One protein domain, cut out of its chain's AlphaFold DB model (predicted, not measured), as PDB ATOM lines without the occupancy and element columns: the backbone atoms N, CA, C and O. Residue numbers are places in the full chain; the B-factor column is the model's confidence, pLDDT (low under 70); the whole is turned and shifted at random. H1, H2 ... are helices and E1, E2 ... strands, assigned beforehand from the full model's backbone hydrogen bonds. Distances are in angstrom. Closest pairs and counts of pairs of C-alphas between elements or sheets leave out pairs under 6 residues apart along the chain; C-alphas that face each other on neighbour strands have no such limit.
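This is residues 117 to 212 of the 307 residues of the protein "Dickkopf WNT signaling pathway inhibitor 3b" of Oryzias latipes (UniProt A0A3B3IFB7). With little regular structure, this is a small hairpin, E3 and E4, in the middle of long loops; a smaller hairpin, E1 and E2, sits toward one end of the long axis, and toward the other a wide loop runs through H1 back to E5. The 96 printed residues, 25 in named elements, run E1 E2 E3 E4 H1 E5, mostly strand, with two antiparallel two-stranded sheets. The whole is compact, radius of gyration of the C-alphas 14.4 A, spanning 44 by 31 by 24 A.

Look first at the hairpin of E3, residues 155 to 159, and E4, residues 167 to 171: antiparallel at 140 degrees, with N 156 and O 170 within hydrogen-bond range at 2.8 A. In the hairpin of E1, residues 126 to 128, and E2, residues 131 to 133, antiparallel at 127 degrees, find N 128 and O 131 at 2.9 A. E1 and E4 are only just apart, closest C-alphas 8.2 A. H1, residues 185 to 188, is too short for an O i to N i+4 pair; it is apart from E5, residues 207 to 211, which pairs with no named strand.

Find C-alpha 155 at (-6.172, -6.130, -86.139); E3 runs 12.5 A, E4 12.6 A. E1 and E2 each run 6.1 A, H1 5.4 A. E5 runs 12.6 A to C-alpha 211 at (-2.292, -4.144, -108.029).

The C-alphas farthest apart, Ser 123 and Glu 212, are 46.8 A apart. The printed part has no cut; the links E2 to E3, E4 to H1 and H1 to E5 are long. Look for pLDDT under 70 in 26 residues, among them 181 to 196.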
ATOM      1  N   MET A 117      10.305  -5.052 -74.481       62.47
ATOM      2  CA  MET A 117       9.584  -6.300 -74.178       62.47
ATOM      3  C   MET A 117       8.607  -6.141 -73.011       62.47
ATOM      4  O   MET A 117       8.887  -5.431 -72.050       62.47
ATOM      5  N   ASP A 118       7.471  -6.846 -73.078       66.56
ATOM      6  CA  ASP A 118       6.419  -6.803 -72.045       66.56
ATOM      7  C   ASP A 118       6.945  -7.179 -70.647       66.56
ATOM      8  O   ASP A 118       6.547  -6.565 -69.662       66.56
ATOM      9  N   GLU A 119       7.850  -8.158 -70.565       66.19
ATOM     10  CA  GLU A 119       8.424  -8.675 -69.310       66.19
ATOM     11  C   GLU A 119       9.421  -7.698 -68.661       66.19
ATOM     12  O   GLU A 119       9.612  -7.703 -67.451       66.19
ATOM     13  N   GLU A 120       9.998  -6.782 -69.444       68.38
ATOM     14  CA  GLU A 120      10.926  -5.760 -68.941       68.38
ATOM     15  C   GLU A 120      10.200  -4.484 -68.469       68.38
ATOM     16  O   GLU A 120      10.797  -3.623 -67.808       68.38
ATOM     17  N   CYS A 121       8.908  -4.350 -68.791       74.06
ATOM     18  CA  CYS A 121       8.099  -3.191 -68.440       74.06
ATOM     19  C   CYS A 121       7.625  -3.224 -66.977       74.06
ATOM     20  O   CYS A 121       7.115  -4.213 -66.459       74.06
ATOM     21  N   CYS A 122       7.727  -2.082 -66.295       72.44
ATOM     22  CA  CYS A 122       7.381  -1.963 -64.880       72.44
ATOM     23  C   CYS A 122       5.890  -2.239 -64.563       72.44
ATOM     24  O   CYS A 122       4.990  -1.595 -65.115       72.44
ATOM     25  N   SER A 123       5.638  -3.060 -63.534       68.44
ATOM     26  CA  SER A 123       4.332  -3.283 -62.880       68.44
ATOM     27  C   SER A 123       3.237  -3.902 -63.759       68.44
ATOM     28  O   SER A 123       3.000  -5.099 -63.704       68.44
ATOM     29  N   THR A 124       2.489  -3.070 -64.486       70.50
ATOM     30  CA  THR A 124       1.325  -3.438 -65.327       70.50
ATOM     31  C   THR A 124       1.363  -2.703 -66.668       70.50
ATOM     32  O   THR A 124       0.351  -2.561 -67.356       70.50
ATOM     33  N   GLN A 125       2.528  -2.164 -67.021       75.62
ATOM     34  CA  GLN A 125       2.748  -1.533 -68.310       75.62
ATOM     35  C   GLN A 125       2.972  -2.621 -69.357       75.62
ATOM     36  O   GLN A 125       3.614  -3.625 -69.075       75.62
ATOM     37  N   MET A 126       2.434  -2.413 -70.553       75.88
ATOM     38  CA  MET A 126       2.654  -3.304 -71.691       75.88
ATOM     39  C   MET A 126       3.522  -2.587 -72.717       75.88
ATOM     40  O   MET A 126       3.422  -1.364 -72.875       75.88
ATOM     41  N   CYS A 127       4.357  -3.339 -73.421       83.00
ATOM     42  CA  CYS A 127       5.134  -2.842 -74.534       83.00
ATOM     43  C   CYS A 127       4.211  -2.642 -75.740       83.00
ATOM     44  O   CYS A 127       3.631  -3.575 -76.305       83.00
ATOM     45  N   VAL A 128       4.066  -1.380 -76.131       86.19
ATOM     46  CA  VAL A 128       3.326  -0.971 -77.320       86.19
ATOM     47  C   VAL A 128       4.312  -0.294 -78.254       86.19
ATOM     48  O   VAL A 128       4.905   0.721 -77.897       86.19
ATOM     49  N   TRP A 129       4.516  -0.857 -79.445       82.62
ATOM     50  CA  TRP A 129       5.478  -0.342 -80.433       82.62
ATOM     51  C   TRP A 129       6.928  -0.179 -79.917       82.62
ATOM     52  O   TRP A 129       7.637   0.711 -80.387       82.62
ATOM     53  N   GLY A 130       7.374  -1.011 -78.967       77.75
ATOM     54  CA  GLY A 130       8.706  -0.884 -78.347       77.75
ATOM     55  C   GLY A 130       8.767   0.107 -77.175       77.75
ATOM     56  O   GLY A 130       9.837   0.559 -76.787       77.75
ATOM     57  N   GLN A 131       7.619   0.533 -76.633       80.25
ATOM     58  CA  GLN A 131       7.564   1.469 -75.507       80.25
ATOM     59  C   GLN A 131       6.609   0.985 -74.416       80.25
ATOM     60  O   GLN A 131       5.431   0.721 -74.674       80.25
ATOM     61  N   CYS A 132       7.094   0.947 -73.175       81.25
ATOM     62  CA  CYS A 132       6.266   0.641 -72.013       81.25
ATOM     63  C   CYS A 132       5.191   1.716 -71.812       81.25
ATOM     64  O   CYS A 132       5.490   2.884 -71.548       81.25
ATOM     65  N   THR A 133       3.929   1.312 -71.931       81.31
ATOM     66  CA  THR A 133       2.765   2.187 -71.778       81.31
ATOM     67  C   THR A 133       1.820   1.619 -70.721       81.31
ATOM     68  O   THR A 133       1.488   0.434 -70.728       81.31
ATOM     69  N   ALA A 134       1.366   2.465 -69.793       80.75
ATOM     70  CA  ALA A 134       0.385   2.087 -68.776       80.75
ATOM     71  C   ALA A 134      -1.053   2.113 -69.324       80.75
ATOM     72  O   ALA A 134      -1.365   2.898 -70.219       80.75
ATOM     73  N   ASN A 135      -1.952   1.330 -68.715       81.44
ATOM     74  CA  ASN A 135      -3.393   1.285 -69.026       81.44
ATOM     75  C   ASN A 135      -3.741   0.784 -70.439       81.44
ATOM     76  O   ASN A 135      -4.731   1.219 -71.030       81.44
ATOM     77  N   VAL A 136      -2.947  -0.138 -70.978       80.56
ATOM     78  CA  VAL A 136      -3.204  -0.774 -72.273       80.56
ATOM     79  C   VAL A 136      -3.749  -2.183 -72.044       80.56
ATOM     80  O   VAL A 136      -3.326  -2.879 -71.127       80.56
ATOM     81  N   SER A 137      -4.725  -2.598 -72.850       85.69
ATOM     82  CA  SER A 137      -5.279  -3.956 -72.812       85.69
ATOM     83  C   SER A 137      -4.620  -4.838 -73.868       85.69
ATOM     84  O   SER A 137      -4.454  -4.388 -74.998       85.69
ATOM     85  N   ARG A 138      -4.343  -6.109 -73.552       85.88
ATOM     86  CA  ARG A 138      -3.804  -7.079 -74.520       85.88
ATOM     87  C   ARG A 138      -4.644  -7.126 -75.806       85.88
ATOM     88  O   ARG A 138      -5.877  -7.107 -75.755       85.88
ATOM     89  N   GLY A 139      -3.965  -7.174 -76.952       86.62
ATOM     90  CA  GLY A 139      -4.598  -7.304 -78.263       86.62
ATOM     91  C   GLY A 139      -5.053  -5.994 -78.898       86.62
ATOM     92  O   GLY A 139      -5.803  -6.025 -79.878       86.62
ATOM     93  N   THR A 140      -4.657  -4.849 -78.341       89.94
ATOM     94  CA  THR A 140      -4.823  -3.539 -78.983       89.94
ATOM     95  C   THR A 140      -3.681  -3.246 -79.945       89.94
ATOM     96  O   THR A 140      -2.667  -3.931 -79.971       89.94
ATOM     97  N   GLU A 141      -3.847  -2.214 -80.763       90.62
ATOM     98  CA  GLU A 141      -2.838  -1.808 -81.735       90.62
ATOM     99  C   GLU A 141      -1.464  -1.593 -81.078       90.62
ATOM    100  O   GLU A 141      -1.347  -0.898 -80.069       90.62
ATOM    101  N   GLY A 142      -0.436  -2.219 -81.651       86.81
ATOM    102  CA  GLY A 142       0.951  -2.135 -81.206       86.81
ATOM    103  C   GLY A 142       1.354  -3.078 -80.072       86.81
ATOM    104  O   GLY A 142       2.547  -3.131 -79.785       86.81
ATOM    105  N   THR A 143       0.429  -3.828 -79.453       89.69
ATOM    106  CA  THR A 143       0.785  -4.831 -78.426       89.69
ATOM    107  C   THR A 143       1.422  -6.065 -79.052       89.69
ATOM    108  O   THR A 143       1.033  -6.458 -80.155       89.69
ATOM    109  N   ILE A 144       2.332  -6.715 -78.331       88.19
ATOM    110  CA  ILE A 144       2.977  -7.967 -78.749       88.19
ATOM    111  C   ILE A 144       1.938  -9.096 -78.872       88.19
ATOM    112  O   ILE A 144       0.995  -9.177 -78.081       88.19
ATOM    113  N   CYS A 145       2.081  -9.953 -79.885       88.69
ATOM    114  CA  CYS A 145       1.166 -11.070 -80.150       88.69
ATOM    115  C   CYS A 145       1.932 -12.330 -80.563       88.69
ATOM    116  O   CYS A 145       2.914 -12.241 -81.284       88.69
ATOM    117  N   GLN A 146       1.488 -13.514 -80.150       87.56
ATOM    118  CA  GLN A 146       2.059 -14.783 -80.617       87.56
ATOM    119  C   GLN A 146       1.298 -15.317 -81.829       87.56
ATOM    120  O   GLN A 146       1.898 -15.866 -82.750       87.56
ATOM    121  N   GLY A 147      -0.017 -15.098 -81.857       85.25
ATOM    122  CA  GLY A 147      -0.870 -15.494 -82.967       85.25
ATOM    123  C   GLY A 147      -2.052 -14.552 -83.158       85.25
ATOM    124  O   GLY A 147      -2.278 -13.608 -82.400       85.25
ATOM    125  N   GLN A 148      -2.854 -14.817 -84.190       86.69
ATOM    126  CA  GLN A 148      -4.008 -13.976 -84.531       86.69
ATOM    127  C   GLN A 148      -5.058 -13.903 -83.406       86.69
ATOM    128  O   GLN A 148      -5.770 -12.905 -83.310       86.69
ATOM    129  N   ASN A 149      -5.126 -14.929 -82.553       86.56
ATOM    130  CA  ASN A 149      -6.060 -15.009 -81.427       86.56
ATOM    131  C   ASN A 149      -5.750 -14.005 -80.306       86.56
ATOM    132  O   ASN A 149      -6.641 -13.683 -79.523       86.56
ATOM    133  N   ASP A 150      -4.518 -13.490 -80.241       89.62
ATOM    134  CA  ASP A 150      -4.137 -12.480 -79.251       89.62
ATOM    135  C   ASP A 150      -4.624 -11.081 -79.633       89.62
ATOM    136  O   ASP A 150      -4.749 -10.214 -78.770       89.62
ATOM    137  N   CYS A 151      -4.901 -10.850 -80.918       90.88
ATOM    138  CA  CYS A 151      -5.309  -9.556 -81.441       90.88
ATOM    139  C   CYS A 151      -6.832  -9.444 -81.570       90.88
ATOM    140  O   CYS A 151      -7.546 -10.407 -81.849       90.88
ATOM    141  N   ARG A 152      -7.343  -8.216 -81.447       91.00
ATOM    142  CA  ARG A 152      -8.733  -7.888 -81.800       91.00
ATOM    143  C   ARG A 152      -9.044  -8.237 -83.268       91.00
ATOM    144  O   ARG A 152      -8.146  -8.180 -84.104       91.00
ATOM    145  N   PRO A 153     -10.316  -8.506 -83.626       86.25
ATOM    146  CA  PRO A 153     -10.698  -8.950 -84.975       86.25
ATOM    147  C   PRO A 153     -10.386  -7.940 -86.094       86.25
ATOM    148  O   PRO A 153     -10.198  -8.328 -87.248       86.25
ATOM    149  N   GLU A 154     -10.303  -6.651 -85.763       86.44
ATOM    150  CA  GLU A 154      -9.943  -5.570 -86.693       86.44
ATOM    151  C   GLU A 154      -8.425  -5.453 -86.927       86.44
ATOM    152  O   GLU A 154      -7.981  -4.774 -87.853       86.44
ATOM    153  N   LEU A 155      -7.627  -6.134 -86.104       90.25
ATOM    154  CA  LEU A 155      -6.172  -6.130 -86.139       90.25
ATOM    155  C   LEU A 155      -5.651  -7.487 -86.623       90.25
ATOM    156  O   LEU A 155      -6.369  -8.489 -86.652       90.25
ATOM    157  N   CYS A 156      -4.386  -7.527 -87.015       88.94
ATOM    158  CA  CYS A 156      -3.692  -8.747 -87.378       88.94
ATOM    159  C   CYS A 156      -2.377  -8.887 -86.614       88.94
ATOM    160  O   CYS A 156      -1.697  -7.892 -86.364       88.94
ATOM    161  N   CYS A 157      -1.998 -10.121 -86.286       90.12
ATOM    162  CA  CYS A 157      -0.689 -10.380 -85.704       90.12
ATOM    163  C   CYS A 157       0.368 -10.471 -86.810       90.12
ATOM    164  O   CYS A 157       0.348 -11.419 -87.605       90.12
ATOM    165  N   ALA A 158       1.257  -9.474 -86.892       88.38
ATOM    166  CA  ALA A 158       2.287  -9.443 -87.925       88.38
ATOM    167  C   ALA A 158       3.594  -8.744 -87.526       88.38
ATOM    168  O   ALA A 158       3.633  -7.881 -86.647       88.38
ATOM    169  N   PHE A 159       4.671  -9.093 -88.230       83.56
ATOM    170  CA  PHE A 159       5.974  -8.443 -88.093       83.56
ATOM    171  C   PHE A 159       6.013  -7.076 -88.788       83.56
ATOM    172  O   PHE A 159       5.600  -6.927 -89.942       83.56
ATOM    173  N   GLN A 160       6.589  -6.072 -88.121       74.69
ATOM    174  CA  GLN A 160       6.918  -4.799 -88.763       74.69
ATOM    175  C   GLN A 160       8.315  -4.838 -89.377       74.69
ATOM    176  O   GLN A 160       9.326  -4.825 -88.671       74.69
ATOM    177  N   ARG A 161       8.382  -4.808 -90.713       66.38
ATOM    178  CA  ARG A 161       9.656  -4.762 -91.442       66.38
ATOM    179  C   ARG A 161      10.512  -3.575 -90.988       66.38
ATOM    180  O   ARG A 161      10.144  -2.421 -91.196       66.38
ATOM    181  N   GLY A 162      11.677  -3.883 -90.418       62.56
ATOM    182  CA  GLY A 162      12.758  -2.929 -90.157       62.56
ATOM    183  C   GLY A 162      12.644  -2.097 -88.879       62.56
ATOM    184  O   GLY A 162      13.464  -1.201 -88.708       62.56
ATOM    185  N   LYS A 163      11.661  -2.356 -88.002       67.69
ATOM    186  CA  LYS A 163      11.495  -1.589 -86.751       67.69
ATOM    187  C   LYS A 163      11.506  -2.438 -85.488       67.69
ATOM    188  O   LYS A 163      12.144  -2.037 -84.526       67.69
ATOM    189  N   LEU A 164      10.819  -3.579 -85.493       72.56
ATOM    190  CA  LEU A 164      10.648  -4.416 -84.305       72.56
ATOM    191  C   LEU A 164      11.077  -5.850 -84.617       72.56
ATOM    192  O   LEU A 164      10.812  -6.359 -85.707       72.56
ATOM    193  N   LEU A 165      11.756  -6.485 -83.660       80.00
ATOM    194  CA  LEU A 165      12.214  -7.878 -83.761       80.00
ATOM    195  C   LEU A 165      11.122  -8.889 -83.389       80.00
ATOM    196  O   LEU A 165      11.312 -10.091 -83.552       80.00
ATOM    197  N   PHE A 166       9.983  -8.402 -82.908       82.00
ATOM    198  CA  PHE A 166       8.859  -9.193 -82.437       82.00
ATOM    199  C   PHE A 166       7.569  -8.808 -83.181       82.00
ATOM    200  O   PHE A 166       7.421  -7.673 -83.649       82.00
ATOM    201  N   PRO A 167       6.638  -9.760 -83.325       87.38
ATOM    202  CA  PRO A 167       5.328  -9.522 -83.918       87.38
ATOM    203  C   PRO A 167       4.429  -8.690 -82.997       87.38
ATOM    204  O   PRO A 167       4.419  -8.859 -81.778       87.38
ATOM    205  N   VAL A 168       3.631  -7.809 -83.597       91.19
ATOM    206  CA  VAL A 168       2.671  -6.957 -82.881       91.19
ATOM    207  C   VAL A 168       1.316  -6.938 -83.589       91.19
ATOM    208  O   VAL A 168       1.202  -7.272 -84.775       91.19
ATOM    209  N   CYS A 169       0.270  -6.537 -82.871       91.62
ATOM    210  CA  CYS A 169      -1.058  -6.337 -83.439       91.62
ATOM    211  C   CYS A 169      -1.072  -5.073 -84.310       91.62
ATOM    212  O   CYS A 169      -1.072  -3.951 -83.810       91.62
ATOM    213  N   ASN A 170      -1.100  -5.256 -85.626       89.31
ATOM    214  CA  ASN A 170      -1.145  -4.183 -86.611       89.31
ATOM    215  C   ASN A 170      -2.577  -4.005 -87.147       89.31
ATOM    216  O   ASN A 170      -3.311  -4.989 -87.265       89.31
ATOM    217  N   PRO A 171      -2.994  -2.785 -87.518       89.44
ATOM    218  CA  PRO A 171      -4.275  -2.578 -88.180       89.44
ATOM    219  C   PRO A 171      -4.315  -3.267 -89.546       89.44
ATOM    220  O   PRO A 171      -3.340  -3.260 -90.302       89.44
ATOM    221  N   LYS A 172      -5.459  -3.875 -89.877       88.44
ATOM    222  CA  LYS A 172      -5.687  -4.436 -91.212       88.44
ATOM    223  C   LYS A 172      -5.827  -3.298 -92.237       88.44
ATOM    224  O   LYS A 172      -6.614  -2.384 -91.986       88.44
ATOM    225  N   PRO A 173      -5.154  -3.371 -93.404       84.62
ATOM    226  CA  PRO A 173      -5.274  -2.360 -94.444       84.62
ATOM    227  C   PRO A 173      -6.724  -2.119 -94.873       84.62
ATOM    228  O   PRO A 173      -7.445  -3.055 -95.253       84.62
ATOM    229  N   GLN A 174      -7.130  -0.855 -94.837       83.69
ATOM    230  CA  GLN A 174      -8.421  -0.369 -95.308       83.69
ATOM    231  C   GLN A 174      -8.368   0.005 -96.794       83.69
ATOM    232  O   GLN A 174      -7.317   0.033 -97.432       83.69
ATOM    233  N   ARG A 175      -9.531   0.297 -97.385       76.44
ATOM    234  CA  ARG A 175      -9.641   0.643 -98.808       76.44
ATOM    235  C   ARG A 175      -8.737   1.827 -99.162       76.44
ATOM    236  O   ARG A 175      -8.874   2.899 -98.583       76.44
ATOM    237  N   GLY A 176      -7.911   1.669-100.193       73.75
ATOM    238  CA  GLY A 176      -6.983   2.720-100.624       73.75
ATOM    239  C   GLY A 176      -5.614   2.668 -99.939       73.75
ATOM    240  O   GLY A 176      -4.702   3.362-100.383       73.75
ATOM    241  N   GLU A 177      -5.439   1.831 -98.915       78.69
ATOM    242  CA  GLU A 177      -4.150   1.644 -98.253       78.69
ATOM    243  C   GLU A 177      -3.280   0.625 -98.989       78.69
ATOM    244  O   GLU A 177      -3.771  -0.295 -99.657       78.69
ATOM    245  N   SER A 178      -1.964   0.800 -98.859       74.50
ATOM    246  CA  SER A 178      -0.985  -0.117 -99.424       74.50
ATOM    247  C   SER A 178      -1.092  -1.476 -98.748       74.50
ATOM    248  O   SER A 178      -0.964  -1.584 -97.528       74.50
ATOM    249  N   CYS A 179      -1.260  -2.515 -99.547       80.00
ATOM    250  CA  CYS A 179      -1.292  -3.891 -99.085       80.00
ATOM    251  C   CYS A 179      -0.160  -4.673 -99.749       80.00
ATOM    252  O   CYS A 179       0.234  -4.391-100.882       80.00
ATOM    253  N   LEU A 180       0.372  -5.670 -99.046       74.38
ATOM    254  CA  LEU A 180       1.254  -6.648 -99.663       74.38
ATOM    255  C   LEU A 180       0.405  -7.849-100.056       74.38
ATOM    256  O   LEU A 180      -0.257  -8.447 -99.212       74.38
ATOM    257  N   ASN A 181       0.410  -8.185-101.342       64.88
ATOM    258  CA  ASN A 181      -0.164  -9.440-101.789       64.88
ATOM    259  C   ASN A 181       0.902 -10.521-101.599       64.88
ATOM    260  O   ASN A 181       2.024 -10.362-102.088       64.88
ATOM    261  N   HIS A 182       0.585 -11.570-100.841       58.19
ATOM    262  CA  HIS A 182       1.526 -12.646-100.551       58.19
ATOM    263  C   HIS A 182       1.953 -13.283-101.886       58.19
ATOM    264  O   HIS A 182       1.100 -13.824-102.592       58.19
ATOM    265  N   PRO A 183       3.236 -13.216-102.295       50.69
ATOM    266  CA  PRO A 183       3.579 -13.541-103.674       50.69
ATOM    267  C   PRO A 183       3.515 -15.037-103.990       50.69
ATOM    268  O   PRO A 183       3.500 -15.381-105.165       50.69
ATOM    269  N   ASN A 184       3.461 -15.939-103.002       50.00
ATOM    270  CA  ASN A 184       3.509 -17.376-103.270       50.00
ATOM    271  C   ASN A 184       2.762 -18.197-102.210       50.00
ATOM    272  O   ASN A 184       3.321 -18.515-101.164       50.00
ATOM    273  N   LEU A 185       1.552 -18.651-102.548       57.03
ATOM    274  CA  LEU A 185       0.770 -19.648-101.794       57.03
ATOM    275  C   LEU A 185       1.550 -20.961-101.523       57.03
ATOM    276  O   LEU A 185       1.169 -21.756-100.674       57.03
ATOM    277  N   LEU A 186       2.632 -21.201-102.274       57.84
ATOM    278  CA  LEU A 186       3.465 -22.400-102.183       57.84
ATOM    279  C   LEU A 186       4.448 -22.378-101.000       57.84
ATOM    280  O   LEU A 186       4.746 -23.440-100.468       57.84
ATOM    281  N   MET A 187       4.939 -21.203-100.579       56.06
ATOM    282  CA  MET A 187       5.840 -21.096 -99.416       56.06
ATOM    283  C   MET A 187       5.075 -21.114 -98.084       56.06
ATOM    284  O   MET A 187       5.614 -21.590 -97.095       56.06
ATOM    285  N   ASP A 188       3.802 -20.705 -98.082       52.22
ATOM    286  CA  ASP A 188       2.903 -20.754 -96.912       52.22
ATOM    287  C   ASP A 188       2.470 -22.198 -96.570       52.22
ATOM    288  O   ASP A 188       2.206 -22.523 -95.422       52.22
ATOM    289  N   MET A 189       2.486 -23.114 -97.550       49.69
ATOM    290  CA  MET A 189       2.326 -24.563 -97.314       49.69
ATOM    291  C   MET A 189       3.572 -25.225 -96.702       49.69
ATOM    292  O   MET A 189       3.504 -26.380 -96.285       49.69
ATOM    293  N   LEU A 190       4.711 -24.524 -96.701       54.06
ATOM    294  CA  LEU A 190       5.995 -25.002 -96.177       54.06
ATOM    295  C   LEU A 190       6.397 -24.293 -94.875       54.06
ATOM    296  O   LEU A 190       7.330 -24.747 -94.210       54.06
ATOM    297  N   ALA A 191       5.715 -23.201 -94.514       56.09
ATOM    298  CA  ALA A 191       5.890 -22.516 -93.244       56.09
ATOM    299  C   ALA A 191       5.193 -23.322 -92.142       56.09
ATOM    300  O   ALA A 191       4.034 -23.713 -92.261       56.09
ATOM    301  N   TRP A 192       5.952 -23.643 -91.102       48.72
ATOM    302  CA  TRP A 192       5.490 -24.419 -89.961       48.72
ATOM    303  C   TRP A 192       4.374 -23.662 -89.221       48.72
ATOM    304  O   TRP A 192       4.553 -22.492 -88.910       48.72
ATOM    305  N   ASP A 193       3.267 -24.366 -88.959       48.53
ATOM    306  CA  ASP A 193       2.042 -23.973 -88.236       48.53
ATOM    307  C   ASP A 193       1.307 -22.691 -88.682       48.53
ATOM    308  O   ASP A 193       1.821 -21.575 -88.657       48.53
ATOM    309  N   GLN A 194       0.015 -22.840 -89.003       59.12
ATOM    310  CA  GLN A 194      -0.889 -21.709 -89.278       59.12
ATOM    311  C   GLN A 194      -1.163 -20.844 -88.033       59.12
ATOM    312  O   GLN A 194      -1.732 -19.756 -88.153       59.12
ATOM    313  N   GLU A 195      -0.750 -21.315 -86.857       62.00
ATOM    314  CA  GLU A 195      -0.889 -20.663 -85.557       62.00
ATOM    315  C   GLU A 195       0.121 -19.522 -85.306       62.00
ATOM    316  O   GLU A 195      -0.038 -18.788 -84.330       62.00
ATOM    317  N   GLY A 196       1.128 -19.335 -86.171       69.88
ATOM    318  CA  GLY A 196       2.180 -18.325 -85.993       69.88
ATOM    319  C   GLY A 196       1.847 -16.893 -86.473       69.88
ATOM    320  O   GLY A 196       0.854 -16.660 -87.175       69.88
ATOM    321  N   PRO A 197       2.697 -15.899 -86.141       77.81
ATOM    322  CA  PRO A 197       2.561 -14.521 -86.615       77.81
ATOM    323  C   PRO A 197       2.844 -14.407 -88.116       77.81
ATOM    324  O   PRO A 197       3.756 -15.042 -88.642       77.81
ATOM    325  N   ARG A 198       2.106 -13.541 -88.819       78.31
ATOM    326  CA  ARG A 198       2.272 -13.353 -90.269       78.31
ATOM    327  C   ARG A 198       3.368 -12.335 -90.597       78.31
ATOM    328  O   ARG A 198       3.625 -11.398 -89.851       78.31
ATOM    329  N   ASP A 199       3.941 -12.428 -91.792       77.75
ATOM    330  CA  ASP A 199       4.874 -11.399 -92.285       77.75
ATOM    331  C   ASP A 199       4.188 -10.068 -92.636       77.75
ATOM    332  O   ASP A 199       4.835  -9.025 -92.711       77.75
ATOM    333  N   HIS A 200       2.889 -10.100 -92.945       78.12
ATOM    334  CA  HIS A 200       2.090  -8.919 -93.268       78.12
ATOM    335  C   HIS A 200       0.608  -9.149 -92.990       78.12
ATOM    336  O   HIS A 200       0.103 -10.272 -93.084       78.12
ATOM    337  N   CYS A 201      -0.104  -8.057 -92.716       83.38
ATOM    338  CA  CYS A 201      -1.550  -8.096 -92.577       83.38
ATOM    339  C   CYS A 201      -2.263  -8.298 -93.905       83.38
ATOM    340  O   CYS A 201      -1.948  -7.674 -94.920       83.38
ATOM    341  N   GLN A 202      -3.294  -9.136 -93.852       82.00
ATOM    342  CA  GLN A 202      -4.310  -9.211 -94.889       82.00
ATOM    343  C   GLN A 202      -5.217  -7.982 -94.805       82.00
ATOM    344  O   GLN A 202      -5.371  -7.385 -93.738       82.00
ATOM    345  N   CYS A 203      -5.815  -7.618 -95.938       84.75
ATOM    346  CA  CYS A 203      -6.778  -6.523 -95.995       84.75
ATOM    347  C   CYS A 203      -7.985  -6.811 -95.086       84.75
ATOM    348  O   CYS A 203      -8.270  -7.971 -94.777       84.75
ATOM    349  N   ALA A 204      -8.690  -5.756 -94.671       84.12
ATOM    350  CA  ALA A 204      -9.914  -5.897 -93.886       84.12
ATOM    351  C   ALA A 204     -10.972  -6.747 -94.616       84.12
ATOM    352  O   ALA A 204     -10.936  -6.894 -95.843       84.12
ATOM    353  N   ASP A 205     -11.913  -7.306 -93.852       77.75
ATOM    354  CA  ASP A 205     -12.910  -8.240 -94.372       77.75
ATOM    355  C   ASP A 205     -13.635  -7.637 -95.592       77.75
ATOM    356  O   ASP A 205     -14.051  -6.477 -95.580       77.75
ATOM    357  N   HIS A 206     -13.749  -8.428 -96.667       77.94
ATOM    358  CA  HIS A 206     -14.299  -8.051 -97.986       77.94
ATOM    359  C   HIS A 206     -13.411  -7.199 -98.913       77.94
ATOM    360  O   HIS A 206     -13.848  -6.858-100.017       77.94
ATOM    361  N   LEU A 207     -12.165  -6.903 -98.535       75.62
ATOM    362  CA  LEU A 207     -11.202  -6.232 -99.409       75.62
ATOM    363  C   LEU A 207     -10.183  -7.224 -99.985       75.62
ATOM    364  O   LEU A 207      -9.650  -8.087 -99.290       75.62
ATOM    365  N   GLN A 208      -9.883  -7.087-101.274       77.00
ATOM    366  CA  GLN A 208      -8.798  -7.797-101.944       77.00
ATOM    367  C   GLN A 208      -7.675  -6.829-102.301       77.00
ATOM    368  O   GLN A 208      -7.907  -5.724-102.796       77.00
ATOM    369  N   CYS A 209      -6.441  -7.281-102.086       76.81
ATOM    370  CA  CYS A 209      -5.257  -6.542-102.486       76.81
ATOM    371  C   CYS A 209      -5.096  -6.617-104.009       76.81
ATOM    372  O   CYS A 209      -4.660  -7.638-104.547       76.81
ATOM    373  N   ARG A 210      -5.469  -5.552-104.724       74.38
ATOM    374  CA  ARG A 210      -5.317  -5.477-106.180       74.38
ATOM    375  C   ARG A 210      -4.122  -4.597-106.511       74.38
ATOM    376  O   ARG A 210      -3.953  -3.527-105.938       74.38
ATOM    377  N   HIS A 211      -3.294  -5.034-107.454       63.31
ATOM    378  CA  HIS A 211      -2.292  -4.144-108.029       63.31
ATOM    379  C   HIS A 211      -3.012  -2.965-108.680       63.31
ATOM    380  O   HIS A 211      -3.810  -3.167-109.600       63.31
ATOM    381  N   GLU A 212      -2.741  -1.743-108.219       55.31
ATOM    382  CA  GLU A 212      -3.127  -0.573-108.993       55.31
ATOM    383  C   GLU A 212      -2.175  -0.494-110.181       55.31
ATOM    384  O   GLU A 212      -1.099   0.100-110.140       55.31
TER     385      GLU A 212